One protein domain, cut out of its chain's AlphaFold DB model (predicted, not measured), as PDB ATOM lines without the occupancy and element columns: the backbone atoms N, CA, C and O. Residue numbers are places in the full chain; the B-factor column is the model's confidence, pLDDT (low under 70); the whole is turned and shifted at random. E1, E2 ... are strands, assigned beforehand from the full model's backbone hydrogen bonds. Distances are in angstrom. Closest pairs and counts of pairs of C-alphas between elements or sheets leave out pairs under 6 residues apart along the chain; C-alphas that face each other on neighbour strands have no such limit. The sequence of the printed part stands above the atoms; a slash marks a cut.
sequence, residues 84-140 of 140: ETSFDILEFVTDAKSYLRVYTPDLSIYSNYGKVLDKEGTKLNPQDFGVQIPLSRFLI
ATOM      1  N   GLU A  84     -31.333  37.226   3.036       55.19
ATOM      2  CA  GLU A  84     -32.711  37.443   3.527       55.19
ATOM      3  C   GLU A  84     -33.606  38.475   2.804       55.19
ATOM      4  O   GLU A  84     -34.422  39.143   3.438       55.19
ATOM      5  N   THR A  85     -33.519  38.619   1.479       63.59
ATOM      6  CA  THR A  85     -34.519  39.398   0.738       63.59
ATOM      7  C   THR A  85     -35.594  38.478   0.178       63.59
ATOM      8  O   THR A  85     -35.322  37.371  -0.288       63.59
ATOM      9  N   SER A  86     -36.840  38.953   0.157       62.62
ATOM     10  CA  SER A  86     -37.976  38.265  -0.471       62.62
ATOM     11  C   SER A  86     -37.795  38.026  -1.982       62.62
ATOM     12  O   SER A  86     -38.626  37.360  -2.596       62.62
ATOM     13  N   PHE A  87     -36.722  38.540  -2.598       70.75
ATOM     14  CA  PHE A  87     -36.383  38.366  -4.017       70.75
ATOM     15  C   PHE A  87     -35.634  37.067  -4.316       70.75
ATOM     16  O   PHE A  87     -35.667  36.580  -5.453       70.75
ATOM     17  N   ASP A  88     -34.966  36.522  -3.303       80.06
ATOM     18  CA  ASP A  88     -34.165  35.304  -3.395       80.06
ATOM     19  C   ASP A  88     -34.936  34.058  -2.960       80.06
ATOM     20  O   ASP A  88     -34.392  32.952  -2.973       80.06
ATOM     21  N   ILE A  89     -36.223  34.239  -2.649       86.69
ATOM     22  CA  ILE A  89     -37.150  33.194  -2.240       86.69
ATOM     23  C   ILE A  89     -38.188  32.978  -3.347       86.69
ATOM     24  O   ILE A  89     -38.770  33.926  -3.877       86.69
ATOM     25  N   LEU A  90     -38.418  31.713  -3.688       89.12
ATOM     26  CA  LEU A  90     -39.601  31.247  -4.401       89.12
ATOM     27  C   LEU A  90     -40.425  30.408  -3.428       89.12
ATOM     28  O   LEU A  90     -39.980  29.341  -3.008       89.12
ATOM     29  N   GLU A  91     -41.613  30.884  -3.080       91.62
ATOM     30  CA  GLU A  91     -42.487  30.246  -2.099       91.62
ATOM     31  C   GLU A  91     -43.926  30.215  -2.593       91.62
ATOM     32  O   GLU A  91     -44.484  31.237  -3.004       91.62
ATOM     33  N   PHE A  92     -44.550  29.043  -2.508       93.00
ATOM     34  CA  PHE A  92     -45.974  28.891  -2.758       93.00
ATOM     35  C   PHE A  92     -46.592  27.805  -1.883       93.00
ATOM     36  O   PHE A  92     -45.916  26.907  -1.377       93.00
ATOM     37  N   VAL A  93     -47.917  27.867  -1.769       95.56
ATOM     38  CA  VAL A  93     -48.738  26.830  -1.141       95.56
ATOM     39  C   VAL A  93     -49.903  26.435  -2.038       95.56
ATOM     40  O   VAL A  93     -50.422  27.248  -2.800       95.56
ATOM     41  N   THR A  94     -50.343  25.187  -1.945       95.62
ATOM     42  CA  THR A  94     -51.444  24.627  -2.734       95.62
ATOM     43  C   THR A  94     -52.193  23.568  -1.933       95.62
ATOM     44  O   THR A  94     -51.627  22.891  -1.075       95.62
ATOM     45  N   ASP A  95     -53.483  23.399  -2.215       94.81
ATOM     46  CA  ASP A  95     -54.267  22.263  -1.720       94.81
ATOM     47  C   ASP A  95     -54.186  21.028  -2.639       94.81
ATOM     48  O   ASP A  95     -54.818  20.008  -2.344       94.81
ATOM     49  N   ALA A  96     -53.412  21.120  -3.731       92.56
ATOM     50  CA  ALA A  96     -53.276  20.135  -4.805       92.56
ATOM     51  C   ALA A  96     -54.574  19.835  -5.576       92.56
ATOM     52  O   ALA A  96     -54.641  18.863  -6.325       92.56
ATOM     53  N   LYS A  97     -55.627  20.637  -5.378       92.06
ATOM     54  CA  LYS A  97     -56.959  20.377  -5.943       92.06
ATOM     55  C   LYS A  97     -57.520  21.581  -6.673       92.06
ATOM     56  O   LYS A  97     -57.987  21.449  -7.799       92.06
ATOM     57  N   SER A  98     -57.521  22.733  -6.017       93.50
ATOM     58  CA  SER A  98     -58.259  23.907  -6.462       93.50
ATOM     59  C   SER A  98     -57.374  25.123  -6.670       93.50
ATOM     60  O   SER A  98     -57.620  25.866  -7.621       93.50
ATOM     61  N   TYR A  99     -56.332  25.319  -5.855       94.62
ATOM     62  CA  TYR A  99     -55.567  26.561  -5.903       94.62
ATOM     63  C   TYR A  99     -54.065  26.388  -5.728       94.62
ATOM     64  O   TYR A  99     -53.588  25.446  -5.100       94.62
ATOM     65  N   LEU A 100     -53.333  27.388  -6.207       93.69
ATOM     66  CA  LEU A 100     -51.957  27.681  -5.845       93.69
ATOM     67  C   LEU A 100     -51.869  29.155  -5.428       93.69
ATOM     68  O   LEU A 100     -52.444  30.031  -6.069       93.69
ATOM     69  N   ARG A 101     -51.188  29.433  -4.319       93.25
ATOM     70  CA  ARG A 101     -50.942  30.779  -3.798       93.25
ATOM     71  C   ARG A 101     -49.442  31.001  -3.741       93.25
ATOM     72  O   ARG A 101     -48.766  30.359  -2.944       93.25
ATOM     73  N   VAL A 102     -48.943  31.905  -4.576       90.56
ATOM     74  CA  VAL A 102     -47.529  32.301  -4.597       90.56
ATOM     75  C   VAL A 102     -47.320  33.443  -3.611       90.56
ATOM     76  O   VAL A 102     -48.029  34.444  -3.683       90.56
ATOM     77  N   TYR A 103     -46.366  33.306  -2.696       87.38
ATOM     78  CA  TYR A 103     -45.993  34.356  -1.743       87.38
ATOM     79  C   TYR A 103     -44.812  35.186  -2.237       87.38
ATOM     80  O   TYR A 103     -44.804  36.400  -2.064       87.38
ATOM     81  N   THR A 104     -43.830  34.534  -2.859       83.94
ATOM     82  CA  THR A 104     -42.588  35.161  -3.324       83.94
ATOM     83  C   THR A 104     -42.213  34.645  -4.720       83.94
ATOM     84  O   THR A 104     -42.643  33.553  -5.104       83.94
ATOM     85  N   PRO A 105     -41.439  35.407  -5.517       72.56
ATOM     86  CA  PRO A 105     -40.744  36.648  -5.159       72.56
ATOM     87  C   PRO A 105     -41.676  37.853  -4.981       72.56
ATOM     88  O   PRO A 105     -42.717  37.935  -5.629       72.56
ATOM     89  N   ASP A 106     -41.282  38.801  -4.125       62.94
ATOM     90  CA  ASP A 106     -41.966  40.096  -4.001       62.94
ATOM     91  C   ASP A 106     -41.854  40.876  -5.325       62.94
ATOM     92  O   ASP A 106     -40.758  41.199  -5.800       62.94
ATOM     93  N   LEU A 107     -43.011  41.124  -5.947       60.12
ATOM     94  CA  LEU A 107     -43.145  41.796  -7.240       60.12
ATOM     95  C   LEU A 107     -43.303  43.320  -7.139       60.12
ATOM     96  O   LEU A 107     -43.488  43.981  -8.164       60.12
ATOM     97  N   SER A 108     -43.237  43.900  -5.939       54.91
ATOM     98  CA  SER A 108     -43.287  45.358  -5.762       54.91
ATOM     99  C   SER A 108     -42.067  46.084  -6.350       54.91
ATOM    100  O   SER A 108     -42.098  47.306  -6.502       54.91
ATOM    101  N   ILE A 109     -41.016  45.351  -6.746       54.00
ATOM    102  CA  ILE A 109     -39.790  45.903  -7.331       54.00
ATOM    103  C   ILE A 109     -39.597  45.390  -8.769       54.00
ATOM    104  O   ILE A 109     -39.668  44.192  -9.046       54.00
ATOM    105  N   TYR A 110     -39.324  46.325  -9.687       48.69
ATOM    106  CA  TYR A 110     -39.388  46.187 -11.151       48.69
ATOM    107  C   TYR A 110     -38.582  45.039 -11.803       48.69
ATOM    108  O   TYR A 110     -38.781  44.749 -12.981       48.69
ATOM    109  N   SER A 111     -37.680  44.370 -11.082       53.19
ATOM    110  CA  SER A 111     -36.743  43.376 -11.630       53.19
ATOM    111  C   SER A 111     -37.229  41.917 -11.591       53.19
ATOM    112  O   SER A 111     -36.577  41.051 -12.176       53.19
ATOM    113  N   ASN A 112     -38.367  41.619 -10.950       52.62
ATOM    114  CA  ASN A 112     -38.859  40.240 -10.772       52.62
ATOM    115  C   ASN A 112     -40.108  39.876 -11.587       52.62
ATOM    116  O   ASN A 112     -40.602  38.750 -11.476       52.62
ATOM    117  N   TYR A 113     -40.598  40.778 -12.444       53.06
ATOM    118  CA  TYR A 113     -41.777  40.523 -13.272       53.06
ATOM    119  C   TYR A 113     -41.561  39.355 -14.250       53.06
ATOM    120  O   TYR A 113     -40.888  39.468 -15.283       53.06
ATOM    121  N   GLY A 114     -42.213  38.229 -13.955       63.53
ATOM    122  CA  GLY A 114     -42.317  37.093 -14.868       63.53
ATOM    123  C   GLY A 114     -41.412  35.904 -14.605       63.53
ATOM    124  O   GLY A 114     -41.070  35.207 -15.553       63.53
ATOM    125  N   LYS A 115     -41.026  35.678 -13.348       72.69
ATOM    126  CA  LYS A 115     -40.353  34.434 -12.938       72.69
ATOM    127  C   LYS A 115     -41.320  33.263 -12.738       72.69
ATOM    128  O   LYS A 115     -40.897  32.119 -12.838       72.69
ATOM    129  N   VAL A 116     -42.597  33.551 -12.477       80.50
ATOM    130  CA  VAL A 116     -43.663  32.545 -12.415       80.50
ATOM    131  C   VAL A 116     -44.549  32.714 -13.638       80.50
ATOM    132  O   VAL A 116     -45.097  33.797 -13.870       80.50
ATOM    133  N   LEU A 117     -44.637  31.649 -14.428       84.25
ATOM    134  CA  LEU A 117     -45.447  31.570 -15.634       84.25
ATOM    135  C   LEU A 117     -46.592  30.593 -15.394       84.25
ATOM    136  O   LEU A 117     -46.436  29.600 -14.679       84.25
ATOM    137  N   ASP A 118     -47.732  30.875 -15.999       85.06
ATOM    138  CA  ASP A 118     -48.809  29.911 -16.109       85.06
ATOM    139  C   ASP A 118     -48.597  28.946 -17.284       85.06
ATOM    140  O   ASP A 118     -47.569  28.982 -17.966       85.06
ATOM    141  N   LYS A 119     -49.551  28.038 -17.502       87.12
ATOM    142  CA  LYS A 119     -49.412  26.968 -18.496       87.12
ATOM    143  C   LYS A 119     -49.306  27.447 -19.938       87.12
ATOM    144  O   LYS A 119     -48.768  26.722 -20.766       87.12
ATOM    145  N   GLU A 120     -49.783  28.656 -20.214       88.12
ATOM    146  CA  GLU A 120     -49.690  29.287 -21.530       88.12
ATOM    147  C   GLU A 120     -48.395  30.108 -21.663       88.12
ATOM    148  O   GLU A 120     -48.203  30.841 -22.631       88.12
ATOM    149  N   GLY A 121     -47.499  30.032 -20.670       83.81
ATOM    150  CA  GLY A 121     -46.293  30.848 -20.598       83.81
ATOM    151  C   GLY A 121     -46.570  32.303 -20.215       83.81
ATOM    152  O   GLY A 121     -45.675  33.144 -20.332       83.81
ATOM    153  N   THR A 122     -47.784  32.628 -19.753       85.75
ATOM    154  CA  THR A 122     -48.141  33.993 -19.362       85.75
ATOM    155  C   THR A 122     -47.661  34.268 -17.945       85.75
ATOM    156  O   THR A 122     -47.874  33.491 -17.016       85.75
ATOM    157  N   LYS A 123     -46.984  35.401 -17.767       85.25
ATOM    158  CA  LYS A 123     -46.468  35.840 -16.468       85.25
ATOM    159  C   LYS A 123     -47.617  36.077 -15.484       85.25
ATOM    160  O   LYS A 123     -48.631  36.662 -15.857       85.25
ATOM    161  N   LEU A 124     -47.438  35.679 -14.223       83.31
ATOM    162  CA  LEU A 124     -48.348  36.099 -13.154       83.31
ATOM    163  C   LEU A 124     -48.325  37.628 -12.999       83.31
ATOM    164  O   LEU A 124     -47.256  38.247 -13.033       83.31
ATOM    165  N   ASN A 125     -49.500  38.223 -12.793       81.75
ATOM    166  CA  ASN A 125     -49.636  39.648 -12.512       81.75
ATOM    167  C   ASN A 125     -49.358  39.927 -11.030       81.75
ATOM    168  O   ASN A 125     -49.576  39.047 -10.200       81.75
ATOM    169  N   PRO A 126     -48.955  41.149 -10.642       80.00
ATOM    170  CA  PRO A 126     -48.722  41.488  -9.234       80.00
ATOM    171  C   PRO A 126     -49.912  41.194  -8.313       80.00
ATOM    172  O   PRO A 126     -49.718  40.788  -7.174       80.00
ATOM    173  N   GLN A 127     -51.140  41.337  -8.816       83.38
ATOM    174  CA  GLN A 127     -52.373  41.050  -8.078       83.38
ATOM    175  C   GLN A 127     -52.613  39.549  -7.843       83.38
ATOM    176  O   GLN A 127     -53.424  39.203  -6.990       83.38
ATOM    177  N   ASP A 128     -51.922  38.671  -8.576       85.56
ATOM    178  CA  ASP A 128     -52.003  37.216  -8.397       85.56
ATOM    179  C   ASP A 128     -51.193  36.741  -7.174       85.56
ATOM    180  O   ASP A 128     -51.419  35.647  -6.652       85.56
ATOM    181  N   PHE A 129     -50.245  37.550  -6.689       85.38
ATOM    182  CA  PHE A 129     -49.392  37.187  -5.560       85.38
ATOM    183  C   PHE A 129     -50.128  37.386  -4.240       85.38
ATOM    184  O   PHE A 129     -50.839  38.364  -4.021       85.38
ATOM    185  N   GLY A 130     -49.967  36.426  -3.335       86.56
ATOM    186  CA  GLY A 130     -50.646  36.429  -2.050       86.56
ATOM    187  C   GLY A 130     -52.141  36.109  -2.129       86.56
ATOM    188  O   GLY A 130     -52.776  36.106  -1.076       86.56
ATOM    189  N   VAL A 131     -52.697  35.757  -3.293       90.06
ATOM    190  CA  VAL A 131     -54.089  35.289  -3.444       90.06
ATOM    191  C   VAL A 131     -54.149  33.847  -3.952       90.06
ATOM    192  O   VAL A 131     -53.152  33.285  -4.396       90.06
ATOM    193  N   GLN A 132     -55.313  33.210  -3.833       94.38
ATOM    194  CA  GLN A 132     -55.536  31.861  -4.355       94.38
ATOM    195  C   GLN A 132     -55.810  31.926  -5.860       94.38
ATOM    196  O   GLN A 132     -56.852  32.418  -6.287       94.38
ATOM    197  N   ILE A 133     -54.875  31.416  -6.656       92.81
ATOM    198  CA  ILE A 133     -54.988  31.318  -8.112       92.81
ATOM    199  C   ILE A 133     -55.505  29.917  -8.455       92.81
ATOM    200  O   ILE A 133     -54.976  28.949  -7.905       92.81
ATOM    201  N   PRO A 134     -56.480  29.757  -9.369       93.94
ATOM    202  CA  PRO A 134     -56.951  28.439  -9.779       93.94
ATOM    203  C   PRO A 134     -55.814  27.542 -10.280       93.94
ATOM    204  O   PRO A 134     -55.046  27.932 -11.161       93.94
ATOM    205  N   LEU A 135     -55.734  26.314  -9.759       91.38
ATOM    206  CA  LEU A 135     -54.682  25.359 -10.121       91.38
ATOM    207  C   LEU A 135     -54.717  25.001 -11.620       91.38
ATOM    208  O   LEU A 135     -53.676  24.776 -12.224       91.38
ATOM    209  N   SER A 136     -55.899  25.053 -12.243       90.94
ATOM    210  CA  SER A 136     -56.124  24.820 -13.682       90.94
ATOM    211  C   SER A 136     -55.392  25.790 -14.619       90.94
ATOM    212  O   SER A 136     -55.344  25.568 -15.838       90.94
ATOM    213  N   ARG A 137     -54.847  26.877 -14.066       90.19
ATOM    214  CA  ARG A 137     -54.019  27.847 -14.776       90.19
ATOM    215  C   ARG A 137     -52.587  27.338 -14.979       90.19
ATOM    216  O   ARG A 137     -51.928  27.780 -15.908       90.19
ATOM    217  N   PHE A 138     -52.107  26.403 -14.162       87.81
ATOM    218  CA  PHE A 138     -50.731  25.899 -14.209       87.81
ATOM    219  C   PHE A 138     -50.635  24.557 -14.947       87.81
ATOM    220  O   PHE A 138     -51.643  23.885 -15.171       87.81
ATOM    221  N   LEU A 139     -49.419  24.191 -15.371       77.56
ATOM    222  CA  LEU A 139     -49.138  22.861 -15.917       77.56
ATOM    223  C   LEU A 139     -49.177  21.855 -14.765       77.56
ATOM    224  O   LEU A 139     -48.448  22.024 -13.787       77.56
ATOM    225  N   ILE A 140     -50.033  20.841 -14.897       63.03
ATOM    226  CA  ILE A 140     -50.183  19.724 -13.956       63.03
ATOM    227  C   ILE A 140     -49.588  18.480 -14.615       63.03
ATOM    228  O   ILE A 140     -49.999  18.188 -15.762       63.03
TER     229      ILE A 140
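What this domain is: This is residues 84 to 140 of the 140 residues of an uncharacterized protein of Chryseobacterium arthrosphaerae (UniProt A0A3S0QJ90). There is little regular structure here: one hairpin of two strands, E1 and E2, forms one side, and a long winding stretch, residues 105 to 140, loops over it and comes back to E2 at residues 133 to 134. The printed part has 57 residues with two named strands, E1 then E2, an antiparallel sheet, and no named helix. The class is all strand, though named elements hold only 12 residues. The whole is compact, radius of gyration of the C-alphas 11.0 A, spanning 31 by 22 by 17 A.

Where its parts are: Find C-alpha 89 at (-37.150, 33.194, -2.240); from there E1, residues 89 to 94, runs 16.7 A. E2, residues 99 to 104, runs 15.8 A to C-alpha 104 at (-42.588, 35.161, -3.324).

How they stand to each other: E1 and E2 form a hairpin with a tight link, antiparallel at 162 degrees. Look for N 93 and O 101, 2.9 A apart, and N 101 and O 93, 2.8 A apart, within hydrogen-bond range. Residues 99 to 100 of E2 pair antiparallel with residues 133 to 134.

The domain as a whole: The C-alphas farthest apart, Glu 84 and Ser 136, are 31.7 A apart. The printed part has no cut. pLDDT is under 70 at residues 84 to 86, 106 to 114 and 140.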